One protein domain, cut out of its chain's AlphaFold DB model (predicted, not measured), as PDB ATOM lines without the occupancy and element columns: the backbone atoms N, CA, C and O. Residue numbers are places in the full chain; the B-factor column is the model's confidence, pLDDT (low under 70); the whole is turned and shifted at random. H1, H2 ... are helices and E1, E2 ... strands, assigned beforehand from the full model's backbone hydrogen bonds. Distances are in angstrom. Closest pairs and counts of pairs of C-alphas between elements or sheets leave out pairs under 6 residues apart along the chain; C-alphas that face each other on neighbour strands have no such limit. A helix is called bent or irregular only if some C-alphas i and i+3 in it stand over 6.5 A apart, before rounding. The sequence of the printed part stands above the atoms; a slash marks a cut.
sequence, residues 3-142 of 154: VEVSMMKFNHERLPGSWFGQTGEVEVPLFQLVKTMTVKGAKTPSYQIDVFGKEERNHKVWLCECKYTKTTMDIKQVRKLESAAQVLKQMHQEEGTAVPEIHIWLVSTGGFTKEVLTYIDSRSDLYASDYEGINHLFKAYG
ATOM      1  N   VAL A   3     -41.046 -83.982  32.479       93.31
ATOM      2  CA  VAL A   3     -41.049 -82.762  31.657       93.31
ATOM      3  C   VAL A   3     -41.434 -81.535  32.477       93.31
ATOM      4  O   VAL A   3     -40.709 -80.553  32.478       93.31
ATOM      5  N   GLU A   4     -42.523 -81.617  33.240       93.44
ATOM      6  CA  GLU A   4     -42.988 -80.533  34.113       93.44
ATOM      7  C   GLU A   4     -41.933 -80.147  35.163       93.44
ATOM      8  O   GLU A   4     -41.639 -78.968  35.329       93.44
ATOM      9  N   VAL A   5     -41.299 -81.127  35.820       91.06
ATOM     10  CA  VAL A   5     -40.210 -80.878  36.784       91.06
ATOM     11  C   VAL A   5     -39.008 -80.211  36.123       91.06
ATOM     12  O   VAL A   5     -38.406 -79.328  36.728       91.06
ATOM     13  N   SER A   6     -38.669 -80.621  34.900       93.19
ATOM     14  CA  SER A   6     -37.564 -80.029  34.141       93.19
ATOM     15  C   SER A   6     -37.895 -78.583  33.762       93.19
ATOM     16  O   SER A   6     -37.131 -77.681  34.089       93.19
ATOM     17  N   MET A   7     -39.081 -78.337  33.195       95.31
ATOM     18  CA  MET A   7     -39.550 -76.994  32.841       95.31
ATOM     19  C   MET A   7     -39.569 -76.038  34.037       95.31
ATOM     20  O   MET A   7     -39.137 -74.901  33.913       95.31
ATOM     21  N   MET A   8     -40.017 -76.486  35.213       94.56
ATOM     22  CA  MET A   8     -40.025 -75.646  36.421       94.56
ATOM     23  C   MET A   8     -38.625 -75.231  36.902       94.56
ATOM     24  O   MET A   8     -38.520 -74.380  37.781       94.56
ATOM     25  N   LYS A   9     -37.561 -75.856  36.387       95.12
ATOM     26  CA  LYS A   9     -36.176 -75.625  36.814       95.12
ATOM     27  C   LYS A   9     -35.293 -74.996  35.739       95.12
ATOM     28  O   LYS A   9     -34.197 -74.561  36.082       95.12
ATOM     29  N   PHE A  10     -35.749 -74.947  34.489       96.06
ATOM     30  CA  PHE A  10     -35.045 -74.252  33.416       96.06
ATOM     31  C   PHE A  10     -34.891 -72.761  33.735       96.06
ATOM     32  O   PHE A  10     -35.801 -72.137  34.284       96.06
ATOM     33  N   ASN A  11     -33.738 -72.190  33.391       96.06
ATOM     34  CA  ASN A  11     -33.380 -70.810  33.701       96.06
ATOM     35  C   ASN A  11     -32.334 -70.224  32.722       96.06
ATOM     36  O   ASN A  11     -31.276 -69.737  33.134       96.06
ATOM     37  N   HIS A  12     -32.632 -70.229  31.419       96.06
ATOM     38  CA  HIS A  12     -31.788 -69.636  30.364       96.06
ATOM     39  C   HIS A  12     -30.404 -70.273  30.176       96.06
ATOM     40  O   HIS A  12     -29.562 -69.746  29.448       96.06
ATOM     41  N   GLU A  13     -30.142 -71.417  30.800       96.19
ATOM     42  CA  GLU A  13     -28.957 -72.208  30.520       96.19
ATOM     43  C   GLU A  13     -28.996 -72.797  29.108       96.19
ATOM     44  O   GLU A  13     -30.048 -73.063  28.522       96.19
ATOM     45  N   ARG A  14     -27.802 -73.019  28.560       97.50
ATOM     46  CA  ARG A  14     -27.619 -73.722  27.296       97.50
ATOM     47  C   ARG A  14     -27.374 -75.190  27.572       97.50
ATOM     48  O   ARG A  14     -26.462 -75.544  28.316       97.50
ATOM     49  N   LEU A  15     -28.197 -76.032  26.968       97.38
ATOM     50  CA  LEU A  15     -28.121 -77.479  27.092       97.38
ATOM     51  C   LEU A  15     -27.723 -78.106  25.754       97.38
ATOM     52  O   LEU A  15     -28.016 -77.528  24.703       97.38
ATOM     53  N   PRO A  16     -27.105 -79.301  25.760       97.75
ATOM     54  CA  PRO A  16     -26.817 -80.020  24.527       97.75
ATOM     55  C   PRO A  16     -28.087 -80.211  23.691       97.75
ATOM     56  O   PRO A  16     -29.068 -80.794  24.154       97.75
ATOM     57  N   GLY A  17     -28.062 -79.756  22.437       96.00
ATOM     58  CA  GLY A  17     -29.197 -79.864  21.521       96.00
ATOM     59  C   GLY A  17     -29.613 -81.311  21.278       96.00
ATOM     60  O   GLY A  17     -30.796 -81.584  21.085       96.00
ATOM     61  N   SER A  18     -28.678 -82.258  21.406       96.00
ATOM     62  CA  SER A  18     -28.956 -83.693  21.308       96.00
ATOM     63  C   SER A  18     -29.972 -84.183  22.344       96.00
ATOM     64  O   SER A  18     -30.648 -85.177  22.098       96.00
ATOM     65  N   TRP A  19     -30.149 -83.482  23.471       96.81
ATOM     66  CA  TRP A  19     -31.184 -83.805  24.463       96.81
ATOM     67  C   TRP A  19     -32.598 -83.430  23.992       96.81
ATOM     68  O   TRP A  19     -33.585 -83.913  24.549       96.81
ATOM     69  N   PHE A  20     -32.691 -82.601  22.952       96.62
ATOM     70  CA  PHE A  20     -33.914 -82.089  22.338       96.62
ATOM     71  C   PHE A  20     -34.037 -82.463  20.854       96.62
ATOM     72  O   PHE A  20     -34.869 -81.889  20.150       96.62
ATOM     73  N   GLY A  21     -33.222 -83.404  20.362       93.56
ATOM     74  CA  GLY A  21     -33.264 -83.831  18.961       93.56
ATOM     75  C   GLY A  21     -32.777 -82.751  17.993       93.56
ATOM     76  O   GLY A  21     -33.166 -82.748  16.833       93.56
ATOM     77  N   GLN A  22     -31.949 -81.830  18.483       93.00
ATOM     78  CA  GLN A  22     -31.381 -80.708  17.747       93.00
ATOM     79  C   GLN A  22     -29.855 -80.832  17.658       93.00
ATOM     80  O   GLN A  22     -29.216 -81.568  18.415       93.00
ATOM     81  N   THR A  23     -29.246 -80.090  16.737       91.75
ATOM     82  CA  THR A  23     -27.782 -79.937  16.690       91.75
ATOM     83  C   THR A  23     -27.337 -78.736  17.530       91.75
ATOM     84  O   THR A  23     -28.117 -77.821  17.782       91.75
ATOM     85  N   GLY A  24     -26.082 -78.725  17.989       94.00
ATOM     86  CA  GLY A  24     -25.534 -77.603  18.760       94.00
ATOM     87  C   GLY A  24     -26.072 -77.523  20.190       94.00
ATOM     88  O   GLY A  24     -26.104 -78.530  20.896       94.00
ATOM     89  N   GLU A  25     -26.457 -76.323  20.622       96.81
ATOM     90  CA  GLU A  25     -26.996 -76.040  21.958       96.81
ATOM     91  C   GLU A  25     -28.402 -75.442  21.857       96.81
ATOM     92  O   GLU A  25     -28.694 -74.674  20.941       96.81
ATOM     93  N   VAL A  26     -29.254 -75.756  22.831       95.81
ATOM     94  CA  VAL A  26     -30.585 -75.163  22.998       95.81
ATOM     95  C   VAL A  26     -30.579 -74.334  24.276       95.81
ATOM     96  O   VAL A  26     -30.267 -74.848  25.349       95.81
ATOM     97  N   GLU A  27     -30.920 -73.052  24.166       95.56
ATOM     98  CA  GLU A  27     -31.192 -72.208  25.330       95.56
ATOM     99  C   GLU A  27     -32.600 -72.517  25.845       95.56
ATOM    100  O   GLU A  27     -33.586 -72.310  25.132       95.56
ATOM    101  N   VAL A  28     -32.697 -73.043  27.066       95.62
ATOM    102  CA  VAL A  28     -33.993 -73.375  27.664       95.62
ATOM    103  C   VAL A  28     -34.622 -72.155  28.340       95.62
ATOM    104  O   VAL A  28     -33.927 -71.399  29.013       95.62
ATOM    105  N   PRO A  29     -35.937 -71.925  28.202       95.31
ATOM    106  CA  PRO A  29     -36.569 -70.730  28.748       95.31
ATOM    107  C   PRO A  29     -36.788 -70.839  30.260       95.31
ATOM    108  O   PRO A  29     -37.021 -71.924  30.787       95.31
ATOM    109  N   LEU A  30     -36.834 -69.699  30.948       96.75
ATOM    110  CA  LEU A  30     -37.475 -69.614  32.258       96.75
ATOM    111  C   LEU A  30     -38.997 -69.540  32.071       96.75
ATOM    112  O   LEU A  30     -39.518 -68.608  31.447       96.75
ATOM    113  N   PHE A  31     -39.722 -70.520  32.607       96.94
ATOM    114  CA  PHE A  31     -41.181 -70.568  32.525       96.94
ATOM    115  C   PHE A  31     -41.839 -69.904  33.745       96.94
ATOM    116  O   PHE A  31     -41.577 -70.282  34.883       96.94
ATOM    117  N   GLN A  32     -42.768 -68.971  33.514       96.19
ATOM    118  CA  GLN A  32     -43.623 -68.388  34.566       96.19
ATOM    119  C   GLN A  32     -44.758 -69.315  34.992       96.19
ATOM    120  O   GLN A  32     -45.295 -69.196  36.091       96.19
ATOM    121  N   LEU A  33     -45.183 -70.194  34.088       96.38
ATOM    122  CA  LEU A  33     -46.281 -71.116  34.323       96.38
ATOM    123  C   LEU A  33     -45.978 -72.439  33.641       96.38
ATOM    124  O   LEU A  33     -45.695 -72.459  32.446       96.38
ATOM    125  N   VAL A  34     -46.123 -73.528  34.391       97.12
ATOM    126  CA  VAL A  34     -46.070 -74.899  33.886       97.12
ATOM    127  C   VAL A  34     -47.293 -75.638  34.421       97.12
ATOM    128  O   VAL A  34     -47.537 -75.622  35.626       97.12
ATOM    129  N   LYS A  35     -48.110 -76.223  33.541       96.50
ATOM    130  CA  LYS A  35     -49.317 -76.974  33.933       96.50
ATOM    131  C   LYS A  35     -49.772 -77.933  32.842       96.50
ATOM    132  O   LYS A  35     -49.504 -77.701  31.671       96.50
ATOM    133  N   THR A  36     -50.567 -78.938  33.183       95.50
ATOM    134  CA  THR A  36     -51.433 -79.597  32.191       95.50
ATOM    135  C   THR A  36     -52.534 -78.627  31.756       95.50
ATOM    136  O   THR A  36     -53.059 -77.854  32.565       95.50
ATOM    137  N   MET A  37     -52.888 -78.632  30.471       93.81
ATOM    138  CA  MET A  37     -53.886 -77.716  29.921       93.81
ATOM    139  C   MET A  37     -54.750 -78.408  28.874       93.81
ATOM    140  O   MET A  37     -54.268 -79.221  28.094       93.81
ATOM    141  N   THR A  38     -56.022 -78.031  28.818       94.38
ATOM    142  CA  THR A  38     -56.904 -78.377  27.704       94.38
ATOM    143  C   THR A  38     -57.167 -77.120  26.888       94.38
ATOM    144  O   THR A  38     -57.590 -76.108  27.445       94.38
ATOM    145  N   VAL A  39     -56.926 -77.180  25.580       92.06
ATOM    146  CA  VAL A  39     -57.288 -76.116  24.633       92.06
ATOM    147  C   VAL A  39     -58.597 -76.474  23.945       92.06
ATOM    148  O   VAL A  39     -58.801 -77.615  23.522       92.06
ATOM    149  N   LYS A  40     -59.502 -75.500  23.853       90.81
ATOM    150  CA  LYS A  40     -60.816 -75.660  23.233       90.81
ATOM    151  C   LYS A  40     -61.289 -74.306  22.711       90.81
ATOM    152  O   LYS A  40     -61.624 -73.432  23.504       90.81
ATOM    153  N   GLY A  41     -61.337 -74.155  21.392       80.00
ATOM    154  CA  GLY A  41     -61.968 -73.015  20.735       80.00
ATOM    155  C   GLY A  41     -63.490 -73.155  20.712       80.00
ATOM    156  O   GLY A  41     -64.035 -74.238  20.953       80.00
ATOM    157  N   ALA A  42     -64.195 -72.073  20.378       79.62
ATOM    158  CA  ALA A  42     -65.660 -72.049  20.401       79.62
ATOM    159  C   ALA A  42     -66.311 -73.093  19.469       79.62
ATOM    160  O   ALA A  42     -67.394 -73.604  19.757       79.62
ATOM    161  N   LYS A  43     -65.648 -73.417  18.350       84.19
ATOM    162  CA  LYS A  43     -66.136 -74.342  17.309       84.19
ATOM    163  C   LYS A  43     -65.151 -75.467  16.973       84.19
ATOM    164  O   LYS A  43     -65.316 -76.134  15.955       84.19
ATOM    165  N   THR A  44     -64.117 -75.669  17.787       81.00
ATOM    166  CA  THR A  44     -63.065 -76.661  17.516       81.00
ATOM    167  C   THR A  44     -63.162 -77.852  18.468       81.00
ATOM    168  O   THR A  44     -63.723 -77.728  19.561       81.00
ATOM    169  N   PRO A  45     -62.574 -79.009  18.109       86.50
ATOM    170  CA  PRO A  45     -62.361 -80.083  19.067       86.50
ATOM    171  C   PRO A  45     -61.532 -79.610  20.268       86.50
ATOM    172  O   PRO A  45     -60.782 -78.632  20.194       86.50
ATOM    173  N   SER A  46     -61.687 -80.328  21.377       91.69
ATOM    174  CA  SER A  46     -60.908 -80.120  22.594       91.69
ATOM    175  C   SER A  46     -59.650 -80.980  22.540       91.69
ATOM    176  O   SER A  46     -59.742 -82.174  22.258       91.69
ATOM    177  N   TYR A  47     -58.495 -80.404  22.865       95.12
ATOM    178  CA  TYR A  47     -57.223 -81.121  22.901       95.12
ATOM    179  C   TYR A  47     -56.581 -80.986  24.275       95.12
ATOM    180  O   TYR A  47     -56.426 -79.879  24.786       95.12
ATOM    181  N   GLN A  48     -56.203 -82.114  24.869       94.38
ATOM    182  CA  GLN A  48     -55.385 -82.135  26.076       94.38
ATOM    183  C   GLN A  48     -53.907 -82.034  25.695       94.38
ATOM    184  O   GLN A  48     -53.446 -82.750  24.805       94.38
ATOM    185  N   ILE A  49     -53.204 -81.151  26.394       96.50
ATOM    186  CA  ILE A  49     -51.766 -80.915  26.321       96.50
ATOM    187  C   ILE A  49     -51.185 -81.416  27.637       96.50
ATOM    188  O   ILE A  49     -51.565 -80.922  28.705       96.50
ATOM    189  N   ASP A  50     -50.285 -82.397  27.565       96.19
ATOM    190  CA  ASP A  50     -49.763 -83.064  28.758       96.19
ATOM    191  C   ASP A  50     -49.011 -82.073  29.655       96.19
ATOM    192  O   ASP A  50     -49.240 -82.038  30.868       96.19
ATOM    193  N   VAL A  51     -48.176 -81.218  29.047       97.44
ATOM    194  CA  VAL A  51     -47.517 -80.087  29.720       97.44
ATOM    195  C   VAL A  51     -47.524 -78.849  28.825       97.44
ATOM    196  O   VAL A  51     -47.070 -78.879  27.686       97.44
ATOM    197  N   PHE A  52     -48.029 -77.750  29.363       98.00
ATOM    198  CA  PHE A  52     -47.998 -76.410  28.799       98.00
ATOM    199  C   PHE A  52     -47.037 -75.550  29.621       98.00
ATOM    200  O   PHE A  52     -47.207 -75.445  30.837       98.00
ATOM    201  N   GLY A  53     -46.073 -74.919  28.956       97.81
ATOM    202  CA  GLY A  53     -45.157 -73.941  29.538       97.81
ATOM    203  C   GLY A  53     -45.375 -72.553  28.936       97.81
ATOM    204  O   GLY A  53     -45.436 -72.426  27.716       97.81
ATOM    205  N   LYS A  54     -45.465 -71.504  29.758       97.38
ATOM    206  CA  LYS A  54     -45.445 -70.100  29.305       97.38
ATOM    207  C   LYS A  54     -44.149 -69.433  29.747       97.38
ATOM    208  O   LYS A  54     -43.857 -69.417  30.943       97.38
ATOM    209  N   GLU A  55     -43.394 -68.907  28.793       95.00
ATOM    210  CA  GLU A  55     -42.121 -68.234  29.054       95.00
ATOM    211  C   GLU A  55     -42.321 -66.882  29.763       95.00
ATOM    212  O   GLU A  55     -43.342 -66.217  29.586       95.00
ATOM    213  N   GLU A  56     -41.339 -66.486  30.579       85.81
ATOM    214  CA  GLU A  56     -41.308 -65.193  31.269       85.81
ATOM    215  C   GLU A  56     -41.077 -64.000  30.341       85.81
ATOM    216  O   GLU A  56     -41.809 -63.010  30.390       85.81
ATOM    217  N   ARG A  57     -40.002 -64.063  29.551       86.56
ATOM    218  CA  ARG A  57     -39.438 -62.887  28.875       86.56
ATOM    219  C   ARG A  57     -40.046 -62.638  27.507       86.56
ATOM    220  O   ARG A  57     -40.166 -61.493  27.084       86.56
ATOM    221  N   ASN A  58     -40.404 -63.715  26.819       87.75
ATOM    222  CA  ASN A  58     -40.910 -63.675  25.460       87.75
ATOM    223  C   ASN A  58     -42.378 -64.091  25.443       87.75
ATOM    224  O   ASN A  58     -42.821 -64.892  26.267       87.75
ATOM    225  N   HIS A  59     -43.137 -63.587  24.467       93.19
ATOM    226  CA  HIS A  59     -44.509 -64.040  24.223       93.19
ATOM    227  C   HIS A  59     -44.497 -65.411  23.530       93.19
ATOM    228  O   HIS A  59     -44.905 -65.550  22.377       93.19
ATOM    229  N   LYS A  60     -43.947 -66.408  24.233       96.38
ATOM    230  CA  LYS A  60     -43.680 -67.762  23.757       96.38
ATOM    231  C   LYS A  60     -44.279 -68.792  24.702       96.38
ATOM    232  O   LYS A  60     -44.262 -68.643  25.926       96.38
ATOM    233  N   VAL A  61     -44.803 -69.860  24.119       97.69
ATOM    234  CA  VAL A  61     -45.348 -71.003  24.848       97.69
ATOM    235  C   VAL A  61     -44.789 -72.305  24.295       97.69
ATOM    236  O   VAL A  61     -44.491 -72.411  23.108       97.69
ATOM    237  N   TRP A  62     -44.664 -73.301  25.164       98.12
ATOM    238  CA  TRP A  62     -44.229 -74.650  24.829       98.12
ATOM    239  C   TRP A  62     -45.376 -75.620  25.078       98.12
ATOM    240  O   TRP A  62     -45.917 -75.677  26.184       98.12
ATOM    241  N   LEU A  63     -45.756 -76.378  24.053       98.19
ATOM    242  CA  LEU A  63     -46.765 -77.431  24.150       98.19
ATOM    243  C   LEU A  63     -46.068 -78.783  24.109       98.19
ATOM    244  O   LEU A  63     -45.305 -79.045  23.181       98.19
ATOM    245  N   CYS A  64     -46.347 -79.647  25.082       97.69
ATOM    246  CA  CYS A  64     -45.693 -80.945  25.180       97.69
ATOM    247  C   CYS A  64     -46.681 -82.105  25.133       97.69
ATOM    248  O   CYS A  64     -47.715 -82.080  25.803       97.69
ATOM    249  N   GLU A  65     -46.293 -83.157  24.415       96.38
ATOM    250  CA  GLU A  65     -46.919 -84.482  24.464       96.38
ATOM    251  C   GLU A  65     -45.869 -85.482  24.955       96.38
ATOM    252  O   GLU A  65     -44.745 -85.532  24.447       96.38
ATOM    253  N   CYS A  66     -46.234 -86.277  25.959       95.12
ATOM    254  CA  CYS A  66     -45.344 -87.200  26.645       95.12
ATOM    255  C   CYS A  66     -45.847 -88.643  26.521       95.12
ATOM    256  O   CYS A  66     -46.959 -88.977  26.931       95.12
ATOM    257  N   LYS A  67     -44.990 -89.543  26.034       93.56
ATOM    258  CA  LYS A  67     -45.235 -90.990  25.998       93.56
ATOM    259  C   LYS A  67     -44.117 -91.732  26.725       93.56
ATOM    260  O   LYS A  67     -43.014 -91.879  26.211       93.56
ATOM    261  N   TYR A  68     -44.427 -92.236  27.919       91.81
ATOM    262  CA  TYR A  68     -43.502 -93.025  28.745       91.81
ATOM    263  C   TYR A  68     -43.682 -94.540  28.536       91.81
ATOM    264  O   TYR A  68     -43.653 -95.323  29.482       91.81
ATOM    265  N   THR A  69     -43.933 -94.964  27.296       91.94
ATOM    266  CA  THR A  69     -44.111 -96.380  26.938       91.94
ATOM    267  C   THR A  69     -42.942 -96.882  26.092       91.94
ATOM    268  O   THR A  69     -42.083 -96.103  25.678       91.94
ATOM    269  N   LYS A  70     -42.890 -98.192  25.826       91.69
ATOM    270  CA  LYS A  70     -41.934 -98.788  24.871       91.69
ATOM    271  C   LYS A  70     -42.299 -98.553  23.399       91.69
ATOM    272  O   LYS A  70     -41.492 -98.839  22.521       91.69
ATOM    273  N   THR A  71     -43.505 -98.070  23.118       93.12
ATOM    274  CA  THR A  71     -43.986 -97.852  21.750       93.12
ATOM    275  C   THR A  71     -43.389 -96.576  21.174       93.12
ATOM    276  O   THR A  71     -43.422 -95.527  21.813       93.12
ATOM    277  N   THR A  72     -42.893 -96.651  19.941       95.62
ATOM    278  CA  THR A  72     -42.430 -95.471  19.210       95.62
ATOM    279  C   THR A  72     -43.584 -94.506  18.955       95.62
ATOM    280  O   THR A  72     -44.656 -94.924  18.514       95.62
ATOM    281  N   MET A  73     -43.353 -93.211  19.161       96.69
ATOM    282  CA  MET A  73     -44.318 -92.167  18.827       96.69
ATOM    283  C   MET A  73     -44.437 -92.020  17.306       96.69
ATOM    284  O   MET A  73     -43.426 -91.887  16.612       96.69
ATOM    285  N   ASP A  74     -45.672 -92.037  16.805       96.62
ATOM    286  CA  ASP A  74     -45.996 -91.863  15.391       96.62
ATOM    287  C   ASP A  74     -46.377 -90.413  15.052       96.62
ATOM    288  O   ASP A  74     -46.557 -89.553  15.922       96.62
ATOM    289  N   ILE A  75     -46.531 -90.137  13.756       96.62
ATOM    290  CA  ILE A  75     -46.858 -88.796  13.264       96.62
ATOM    291  C   ILE A  75     -48.222 -88.299  13.762       96.62
ATOM    292  O   ILE A  75     -48.451 -87.092  13.823       96.62
ATOM    293  N   LYS A  76     -49.137 -89.193  14.168       96.00
ATOM    294  CA  LYS A  76     -50.472 -88.797  14.643       96.00
ATOM    295  C   LYS A  76     -50.381 -87.987  15.929       96.00
ATOM    296  O   LYS A  76     -51.139 -87.031  16.081       96.00
ATOM    297  N   GLN A  77     -49.447 -88.322  16.825       94.56
ATOM    298  CA  GLN A  77     -49.223 -87.537  18.045       94.56
ATOM    299  C   GLN A  77     -48.717 -86.129  17.717       94.56
ATOM    300  O   GLN A  77     -49.206 -85.152  18.283       94.56
ATOM    301  N   VAL A  78     -47.824 -86.012  16.731       95.06
ATOM    302  CA  VAL A  78     -47.335 -84.715  16.243       95.06
ATOM    303  C   VAL A  78     -48.490 -83.881  15.688       95.06
ATOM    304  O   VAL A  78     -48.709 -82.756  16.129       95.06
ATOM    305  N   ARG A  79     -49.309 -84.458  14.795       96.44
ATOM    306  CA  ARG A  79     -50.472 -83.773  14.201       96.44
ATOM    307  C   ARG A  79     -51.523 -83.368  15.232       96.44
ATOM    308  O   ARG A  79     -52.135 -82.307  15.096       96.44
ATOM    309  N   LYS A  80     -51.741 -84.186  16.266       95.00
ATOM    310  CA  LYS A  80     -52.630 -83.853  17.388       95.00
ATOM    311  C   LYS A  80     -52.140 -82.593  18.104       95.00
ATOM    312  O   LYS A  80     -52.940 -81.693  18.351       95.00
ATOM    313  N   LEU A  81     -50.844 -82.513  18.399       95.88
ATOM    314  CA  LEU A  81     -50.265 -81.376  19.109       95.88
ATOM    315  C   LEU A  81     -50.203 -80.113  18.235       95.88
ATOM    316  O   LEU A  81     -50.510 -79.026  18.713       95.88
ATOM    317  N   GLU A  82     -49.934 -80.249  16.935       96.88
ATOM    318  CA  GLU A  82     -50.074 -79.145  15.975       96.88
ATOM    319  C   GLU A  82     -51.520 -78.637  15.883       96.88
ATOM    320  O   GLU A  82     -51.753 -77.431  15.846       96.88
ATOM    321  N   SER A  83     -52.508 -79.537  15.899       96.44
ATOM    322  CA  SER A  83     -53.926 -79.149  15.925       96.44
ATOM    323  C   SER A  83     -54.262 -78.382  17.208       96.44
ATOM    324  O   SER A  83     -54.917 -77.344  17.149       96.44
ATOM    325  N   ALA A  84     -53.750 -78.833  18.357       96.69
ATOM    326  CA  ALA A  84     -53.875 -78.115  19.623       96.69
ATOM    327  C   ALA A  84     -53.234 -76.714  19.553       96.69
ATOM    328  O   ALA A  84     -53.831 -75.741  20.013       96.69
ATOM    329  N   ALA A  85     -52.064 -76.587  18.918       97.25
ATOM    330  CA  ALA A  85     -51.414 -75.300  18.688       97.25
ATOM    331  C   ALA A  85     -52.283 -74.358  17.841       97.25
ATOM    332  O   ALA A  85     -52.410 -73.183  18.175       97.25
ATOM    333  N   GLN A  86     -52.921 -74.856  16.776       96.75
ATOM    334  CA  GLN A  86     -53.832 -74.041  15.960       96.75
ATOM    335  C   GLN A  86     -55.063 -73.589  16.749       96.75
ATOM    336  O   GLN A  86     -55.440 -72.422  16.668       96.75
ATOM    337  N   VAL A  87     -55.646 -74.472  17.565       96.56
ATOM    338  CA  VAL A  87     -56.759 -74.103  18.452       96.56
ATOM    339  C   VAL A  87     -56.336 -73.019  19.443       96.56
ATOM    340  O   VAL A  87     -57.070 -72.054  19.626       96.56
ATOM    341  N   LEU A  88     -55.143 -73.124  20.036       96.06
ATOM    342  CA  LEU A  88     -54.629 -72.095  20.941       96.06
ATOM    343  C   LEU A  88     -54.477 -70.739  20.236       96.06
ATOM    344  O   LEU A  88     -54.886 -69.715  20.778       96.06
ATOM    345  N   LYS A  89     -53.940 -70.725  19.009       96.00
ATOM    346  CA  LYS A  89     -53.846 -69.496  18.200       96.00
ATOM    347  C   LYS A  89     -55.225 -68.897  17.935       96.00
ATOM    348  O   LYS A  89     -55.394 -67.690  18.086       96.00
ATOM    349  N   GLN A  90     -56.205 -69.731  17.588       94.56
ATOM    350  CA  GLN A  90     -57.576 -69.291  17.346       94.56
ATOM    351  C   GLN A  90     -58.227 -68.712  18.608       94.56
ATOM    352  O   GLN A  90     -58.865 -67.670  18.521       94.56
ATOM    353  N   MET A  91     -58.028 -69.323  19.781       94.00
ATOM    354  CA  MET A  91     -58.532 -68.783  21.051       94.00
ATOM    355  C   MET A  91     -58.009 -67.362  21.300       94.00
ATOM    356  O   MET A  91     -58.791 -66.460  21.578       94.00
ATOM    357  N   HIS A  92     -56.706 -67.133  21.106       94.62
ATOM    358  CA  HIS A  92     -56.124 -65.795  21.238       94.62
ATOM    359  C   HIS A  92     -56.725 -64.789  20.247       94.62
ATOM    360  O   HIS A  92     -57.017 -63.654  20.620       94.62
ATOM    361  N   GLN A  93     -56.961 -65.207  19.000       93.88
ATOM    362  CA  GLN A  93     -57.605 -64.369  17.986       93.88
ATOM    363  C   GLN A  93     -59.057 -64.025  18.349       93.88
ATOM    364  O   GLN A  93     -59.458 -62.873  18.205       93.88
ATOM    365  N   GLU A  94     -59.833 -64.998  18.836       92.25
ATOM    366  CA  GLU A  94     -61.226 -64.816  19.271       92.25
ATOM    367  C   GLU A  94     -61.328 -63.882  20.490       92.25
ATOM    368  O   GLU A  94     -62.240 -63.061  20.566       92.25
ATOM    369  N   GLU A  95     -60.368 -63.963  21.412       92.94
ATOM    370  CA  GLU A  95     -60.278 -63.112  22.605       92.94
ATOM    371  C   GLU A  95     -59.666 -61.726  22.325       92.94
ATOM    372  O   GLU A  95     -59.616 -60.880  23.218       92.94
ATOM    373  N   GLY A  96     -59.179 -61.476  21.103       94.44
ATOM    374  CA  GLY A  96     -58.500 -60.229  20.745       94.44
ATOM    375  C   GLY A  96     -57.160 -60.031  21.463       94.44
ATOM    376  O   GLY A  96     -56.724 -58.897  21.660       94.44
ATOM    377  N   THR A  97     -56.503 -61.118  21.874       94.56
ATOM    378  CA  THR A  97     -55.200 -61.090  22.552       94.56
ATOM    379  C   THR A  97     -54.062 -61.443  21.592       94.56
ATOM    380  O   THR A  97     -54.261 -62.020  20.523       94.56
ATOM    381  N   ALA A  98     -52.831 -61.067  21.951       95.75
ATOM    382  CA  ALA A  98     -51.665 -61.372  21.129       95.75
ATOM    383  C   ALA A  98     -51.465 -62.893  21.005       95.75
ATOM    384  O   ALA A  98     -51.474 -63.611  22.004       95.75
ATOM    385  N   VAL A  99     -51.219 -63.380  19.788       96.69
ATOM    386  CA  VAL A  99     -50.922 -64.797  19.529       96.69
ATOM    387  C   VAL A  99     -49.461 -65.088  19.896       96.69
ATOM    388  O   VAL A  99     -48.580 -64.413  19.361       96.69
ATOM    389  N   PRO A 100     -49.173 -66.057  20.786       96.50
ATOM    390  CA  PRO A 100     -47.800 -66.380  21.160       96.50
ATOM    391  C   PRO A 100     -47.056 -67.132  20.054       96.50
ATOM    392  O   PRO A 100     -47.652 -67.856  19.250       96.50
ATOM    393  N   GLU A 101     -45.730 -67.008  20.053       97.38
ATOM    394  CA  GLU A 101     -44.852 -67.965  19.384       97.38
ATOM    395  C   GLU A 101     -45.038 -69.331  20.058       97.38
ATOM    396  O   GLU A 101     -45.001 -69.437  21.283       97.38
ATOM    397  N   ILE A 102     -45.282 -70.379  19.272       97.81
ATOM    398  CA  ILE A 102     -45.555 -71.716  19.808       97.81
ATOM    399  C   ILE A 102     -44.409 -72.635  19.439       97.81
ATOM    400  O   ILE A 102     -44.130 -72.821  18.258       97.81
ATOM    401  N   HIS A 103     -43.800 -73.232  20.456       97.88
ATOM    402  CA  HIS A 103     -42.864 -74.339  20.327       97.88
ATOM    403  C   HIS A 103     -43.560 -75.633  20.726       97.88
ATOM    404  O   HIS A 103     -44.401 -75.657  21.629       97.88
ATOM    405  N   ILE A 104     -43.220 -76.716  20.043       97.94
ATOM    406  CA  ILE A 104     -43.742 -78.046  20.336       97.94
ATOM    407  C   ILE A 104     -42.589 -78.925  20.794       97.94
ATOM    408  O   ILE A 104     -41.560 -79.011  20.128       97.94
ATOM    409  N   TRP A 105     -42.789 -79.626  21.904       97.94
ATOM    410  CA  TRP A 105     -41.811 -80.557  22.439       97.94
ATOM    411  C   TRP A 105     -42.411 -81.949  22.626       97.94
ATOM    412  O   TRP A 105     -43.320 -82.181  23.420       97.94
ATOM    413  N   LEU A 106     -41.898 -82.897  21.852       97.88
ATOM    414  CA  LEU A 106     -42.324 -84.285  21.863       97.88
ATOM    415  C   LEU A 106     -41.381 -85.087  22.753       97.88
ATOM    416  O   LEU A 106     -40.165 -85.050  22.570       97.88
ATOM    417  N   VAL A 107     -41.933 -85.844  23.697       97.31
ATOM    418  CA  VAL A 107     -41.144 -86.690  24.597       97.31
ATOM    419  C   VAL A 107     -41.607 -88.130  24.476       97.31
ATOM    420  O   VAL A 107     -42.778 -88.432  24.704       97.31
ATOM    421  N   SER A 108     -40.690 -89.029  24.119       96.50
ATOM    422  CA  SER A 108     -41.004 -90.444  23.920       96.50
ATOM    423  C   SER A 108     -39.898 -91.350  24.442       96.50
ATOM    424  O   SER A 108     -38.814 -91.431  23.865       96.50
ATOM    425  N   THR A 109     -40.185 -92.119  25.493       95.12
ATOM    426  CA  THR A 109     -39.232 -93.125  25.985       95.12
ATOM    427  C   THR A 109     -39.121 -94.332  25.061       95.12
ATOM    428  O   THR A 109     -38.130 -95.048  25.130       95.12
ATOM    429  N   GLY A 110     -40.117 -94.575  24.207       94.62
ATOM    430  CA  GLY A 110     -40.092 -95.627  23.189       94.62
ATOM    431  C   GLY A 110     -39.413 -95.185  21.892       94.62
ATOM    432  O   GLY A 110     -39.358 -95.955  20.940       94.62
ATOM    433  N   GLY A 111     -38.922 -93.943  21.836       96.31
ATOM    434  CA  GLY A 111     -38.362 -93.334  20.635       96.31
ATOM    435  C   GLY A 111     -39.429 -92.850  19.652       96.31
ATOM    436  O   GLY A 111     -40.619 -92.756  19.972       96.31
ATOM    437  N   PHE A 112     -38.996 -92.534  18.437       97.44
ATOM    438  CA  PHE A 112     -39.819 -91.934  17.386       97.44
ATOM    439  C   PHE A 112     -39.747 -92.772  16.112       97.44
ATOM    440  O   PHE A 112     -38.721 -93.392  15.823       97.44
ATOM    441  N   THR A 113     -40.823 -92.792  15.326       97.62
ATOM    442  CA  THR A 113     -40.749 -93.373  13.981       97.62
ATOM    443  C   THR A 113     -39.828 -92.538  13.087       97.62
ATOM    444  O   THR A 113     -39.636 -91.340  13.306       97.62
ATOM    445  N   LYS A 114     -39.281 -93.151  12.026       96.38
ATOM    446  CA  LYS A 114     -38.454 -92.431  11.036       96.38
ATOM    447  C   LYS A 114     -39.188 -91.236  10.428       96.38
ATOM    448  O   LYS A 114     -38.586 -90.191  10.242       96.38
ATOM    449  N   GLU A 115     -40.484 -91.395  10.162       96.88
ATOM    450  CA  GLU A 115     -41.341 -90.325   9.647       96.88
ATOM    451  C   GLU A 115     -41.350 -89.106  10.579       96.88
ATOM    452  O   GLU A 115     -41.188 -87.983  10.111       96.88
ATOM    453  N   VAL A 116     -41.476 -89.322  11.891       96.50
ATOM    454  CA  VAL A 116     -41.441 -88.240  12.881       96.50
ATOM    455  C   VAL A 116     -40.070 -87.571  12.913       96.50
ATOM    456  O   VAL A 116     -40.002 -86.347  12.874       96.50
ATOM    457  N   LEU A 117     -38.982 -88.348  12.917       95.38
ATOM    458  CA  LEU A 117     -37.622 -87.797  12.916       95.38
ATOM    459  C   LEU A 117     -37.352 -86.939  11.671       95.38
ATOM    460  O   LEU A 117     -36.892 -85.810  11.802       95.38
ATOM    461  N   THR A 118     -37.705 -87.427  10.477       94.62
ATOM    462  CA  THR A 118     -37.592 -86.648   9.231       94.62
ATOM    463  C   THR A 118     -38.453 -85.386   9.272       94.62
ATOM    464  O   THR A 118     -38.033 -84.340   8.787       94.62
ATOM    465  N   TYR A 119     -39.656 -85.464   9.848       94.38
ATOM    466  CA  TYR A 119     -40.542 -84.308   9.947       94.38
ATOM    467  C   TYR A 119     -39.954 -83.203  10.838       94.38
ATOM    468  O   TYR A 119     -39.999 -82.028  10.470       94.38
ATOM    469  N   ILE A 120     -39.369 -83.583  11.977       92.62
ATOM    470  CA  ILE A 120     -38.807 -82.662  12.975       92.62
ATOM    471  C   ILE A 120     -37.513 -82.009  12.493       92.62
ATOM    472  O   ILE A 120     -37.352 -80.811  12.688       92.62
ATOM    473  N   ASP A 121     -36.636 -82.749  11.809       89.44
ATOM    474  CA  ASP A 121     -35.343 -82.239  11.314       89.44
ATOM    475  C   ASP A 121     -35.491 -80.993  10.413       89.44
ATOM    476  O   ASP A 121     -34.640 -80.111  10.379       89.44
ATOM    477  N   SER A 122     -36.632 -80.869   9.730       87.25
ATOM    478  CA  SER A 122     -36.948 -79.721   8.870       87.25
ATOM    479  C   SER A 122     -37.535 -78.497   9.595       87.25
ATOM    480  O   SER A 122     -37.909 -77.520   8.938       87.25
ATOM    481  N   ARG A 123     -37.681 -78.533  10.929       92.25
ATOM    482  CA  ARG A 123     -38.470 -77.566  11.711       92.25
ATOM    483  C   ARG A 123     -37.711 -77.046  12.932       92.25
ATOM    484  O   ARG A 123     -37.335 -77.803  13.817       92.25
ATOM    485  N   SER A 124     -37.568 -75.724  13.028       92.25
ATOM    486  CA  SER A 124     -36.898 -75.054  14.155       92.25
ATOM    487  C   SER A 124     -37.779 -74.862  15.392       92.25
ATOM    488  O   SER A 124     -37.270 -74.535  16.458       92.25
ATOM    489  N   ASP A 125     -39.094 -75.031  15.258       94.94
ATOM    490  CA  ASP A 125     -40.081 -74.903  16.335       94.94
ATOM    491  C   ASP A 125     -40.479 -76.254  16.960       94.94
ATOM    492  O   ASP A 125     -41.327 -76.292  17.857       94.94
ATOM    493  N   LEU A 126     -39.887 -77.357  16.483       96.50
ATOM    494  CA  LEU A 126     -40.122 -78.712  16.979       96.50
ATOM    495  C   LEU A 126     -38.893 -79.239  17.728       96.50
ATOM    496  O   LEU A 126     -37.778 -79.230  17.217       96.50
ATOM    497  N   TYR A 127     -39.124 -79.786  18.916       97.44
ATOM    498  CA  TYR A 127     -38.116 -80.447  19.738       97.44
ATOM    499  C   TYR A 127     -38.534 -81.889  20.021       97.44
ATOM    500  O   TYR A 127     -39.724 -82.186  20.160       97.44
ATOM    501  N   ALA A 128     -37.558 -82.785  20.146       97.50
ATOM    502  CA  ALA A 128     -37.773 -84.206  20.393       97.50
ATOM    503  C   ALA A 128     -36.805 -84.743  21.450       97.50
ATOM    504  O   ALA A 128     -35.606 -84.824  21.214       97.50
ATOM    505  N   SER A 129     -37.314 -85.178  22.598       97.50
ATOM    506  CA  SER A 129     -36.502 -85.906  23.578       97.50
ATOM    507  C   SER A 129     -36.869 -87.382  23.548       97.50
ATOM    508  O   SER A 129     -37.974 -87.775  23.935       97.50
ATOM    509  N   ASP A 130     -35.934 -88.198  23.070       96.44
ATOM    510  CA  ASP A 130     -36.018 -89.649  23.181       96.44
ATOM    511  C   ASP A 130     -35.658 -90.106  24.602       96.44
ATOM    512  O   ASP A 130     -35.510 -89.287  25.513       96.44
ATOM    513  N   TYR A 131     -35.525 -91.419  24.803       96.12
ATOM    514  CA  TYR A 131     -35.217 -91.985  26.111       96.12
ATOM    515  C   TYR A 131     -33.937 -91.422  26.735       96.12
ATOM    516  O   TYR A 131     -33.937 -91.100  27.923       96.12
ATOM    517  N   GLU A 132     -32.864 -91.278  25.963       95.75
ATOM    518  CA  GLU A 132     -31.603 -90.754  26.485       95.75
ATOM    519  C   GLU A 132     -31.720 -89.254  26.753       95.75
ATOM    520  O   GLU A 132     -31.356 -88.791  27.835       95.75
ATOM    521  N   GLY A 133     -32.300 -88.493  25.820       96.06
ATOM    522  CA  GLY A 133     -32.485 -87.050  25.969       96.06
ATOM    523  C   GLY A 133     -33.285 -86.682  27.220       96.06
ATOM    524  O   GLY A 133     -32.835 -85.870  28.033       96.06
ATOM    525  N   ILE A 134     -34.432 -87.334  27.444       95.44
ATOM    526  CA  ILE A 134     -35.262 -87.033  28.618       95.44
ATOM    527  C   ILE A 134     -34.602 -87.475  29.932       95.44
ATOM    528  O   ILE A 134     -34.778 -86.817  30.958       95.44
ATOM    529  N   ASN A 135     -33.812 -88.553  29.922       94.69
ATOM    530  CA  ASN A 135     -33.068 -88.989  31.102       94.69
ATOM    531  C   ASN A 135     -31.924 -88.033  31.444       94.69
ATOM    532  O   ASN A 135     -31.694 -87.770  32.625       94.69
ATOM    533  N   HIS A 136     -31.218 -87.500  30.445       95.44
ATOM    534  CA  HIS A 136     -30.193 -86.487  30.676       95.44
ATOM    535  C   HIS A 136     -30.784 -85.216  31.283       95.44
ATOM    536  O   HIS A 136     -30.269 -84.741  32.295       95.44
ATOM    537  N   LEU A 137     -31.907 -84.736  30.738       94.25
ATOM    538  CA  LEU A 137     -32.647 -83.614  31.316       94.25
ATOM    539  C   LEU A 137     -33.042 -83.913  32.761       94.25
ATOM    540  O   LEU A 137     -32.696 -83.164  33.670       94.25
ATOM    541  N   PHE A 138     -33.692 -85.049  33.006       91.31
ATOM    542  CA  PHE A 138     -34.140 -85.388  34.351       91.31
ATOM    543  C   PHE A 138     -32.988 -85.423  35.363       91.31
ATOM    544  O   PHE A 138     -33.125 -84.884  36.461       91.31
ATOM    545  N   LYS A 139     -31.838 -85.990  34.981       92.38
ATOM    546  CA  LYS A 139     -30.636 -86.042  35.822       92.38
ATOM    547  C   LYS A 139     -30.038 -84.667  36.090       92.38
ATOM    548  O   LYS A 139     -29.689 -84.381  37.233       92.38
ATOM    549  N   ALA A 140     -29.968 -83.805  35.075       91.75
ATOM    550  CA  ALA A 140     -29.477 -82.435  35.224       91.75
ATOM    551  C   ALA A 140     -30.302 -81.636  36.248       91.75
ATOM    552  O   ALA A 140     -29.752 -80.833  36.998       91.75
ATOM    553  N   TYR A 141     -31.602 -81.924  36.350       89.62
ATOM    554  CA  TYR A 141     -32.524 -81.231  37.249       89.62
ATOM    555  C   TYR A 141     -32.905 -82.035  38.501       89.62
ATOM    556  O   TYR A 141     -33.945 -81.782  39.116       89.62
ATOM    557  N   GLY A 142     -32.046 -82.957  38.940       75.06
ATOM    558  CA  GLY A 142     -32.126 -83.580  40.267       75.06
ATOM    559  C   GLY A 142     -32.857 -84.923  40.335       75.06
ATOM    560  O   GLY A 142     -33.115 -85.417  41.431       75.06
TER     561      GLY A 142
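AT A GLANCE: This is residues 3 to 142 of the 154 residues of an uncharacterized protein of Candidatus Thiomargarita nelsonii (UniProt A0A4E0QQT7). A strongly twisted wall of five strands, E3 to E7, has the long helix H3 over one face, with the shorter H4 packed at one end of H3, while the small helix H1 sits over the face opposite H3 and H5 packs on H1. The bent hairpin of E3 and E4 reaches with H3 toward one end of the longest axis, while the small strand pair E1 and E2, with H2 and H5, makes the other end. The printed part has 140 residues with five named helices and seven named strands, in the order H1 E1 H2 E2 E3 E4 E5 H3 E6 H4 E7 H5. The large sheet is mixed, in the order E3 E4 E5 E6 E7, and E1 and E2 form a separate antiparallel sheet. The class is mixed, helices and strands, and the whole is compact, with a radius of gyration of the C-alphas of 14.6 A and spans of 40 by 32 by 25 A.

IN THESE COORDINATES: H1, residues 3 to 7, begins at C-alpha 3 at (-41.049, -82.762, 31.657). E1 is residues 14 to 16, H2 residues 17 to 20 and E2 residues 25 to 27. E3, residues 31 to 40, is 22.3 A long and bends by 75 degrees at residue 36. E4, residues 46 to 55, is 23.2 A long and bends by 79 degrees at residue 50. E5, residues 60 to 67, is 23.4 A long. H3, residues 75 to 94, is the longest helix, 28.6 A from C-alpha 75 at (-46.858, -88.796, 13.264) to C-alpha 94. E6, residues 101 to 108, measures 23.3 A, H4, residues 114 to 121, 10.7 A, and E7, residues 126 to 129, 10.4 A. H5, residues 131 to 140, is 14.4 A long and ends at C-alpha 140 at (-29.477, -82.435, 35.224).

HOW THE PARTS SIT: E3, E4 and E5 form a meander, each strand the antiparallel neighbour of the one before, made of two hairpins. N 39 and O 47 of E3 and E4 are 2.9 A apart, within hydrogen-bond range, as are N 53 and O 62 of E4 and E5 at 2.9 A. E5 and E6 are parallel at 17 degrees, with N 63 and O 103 at 2.9 A. E6 and E7 are parallel at 26 degrees, with N 127 and O 104 at 2.8 A. E5, H3, E6 and E6, H4, E7 are strand-helix-strand units, parallel neighbour strands with a helix between, each with a right-handed crossover. The whole has three layers, helices on both faces of the sheet: H3 and H4 on one, H5 on the other. H3 comes closest to E4 at the C-alphas of Tyr 47 and Ala 84, 5.6 A apart. With residues 75 to 78 alone, H3 only just touches H4, with 3 pairs of C-alphas within 8 A, the closest being Ile 75 and Val 116 at 5.5 A. H1 is on the opposite face from H3, at a height over the sheet of 7.5 A. H1 touches H5, the C-alphas of Ser 6 and Phe 138 being closest at 6.4 A. H2 touches H5 too, at Trp 19 and Gly 133, with C-alphas 3.8 A apart. E1 and E2 are antiparallel at 144 degrees, with N 15 and O 26 at 2.9 A. In H1, H3, H4 and H5 every O i to N i+4 pair is within hydrogen-bond range; H2 is too short for such a pair.

THE WHOLE: The C-alphas farthest apart are those of Lys 70 and Gly 96, at 42.2 A. The printed part has no cut, and no link is long. The mean pLDDT of the printed part is 94.5, and no printed residue is under 70.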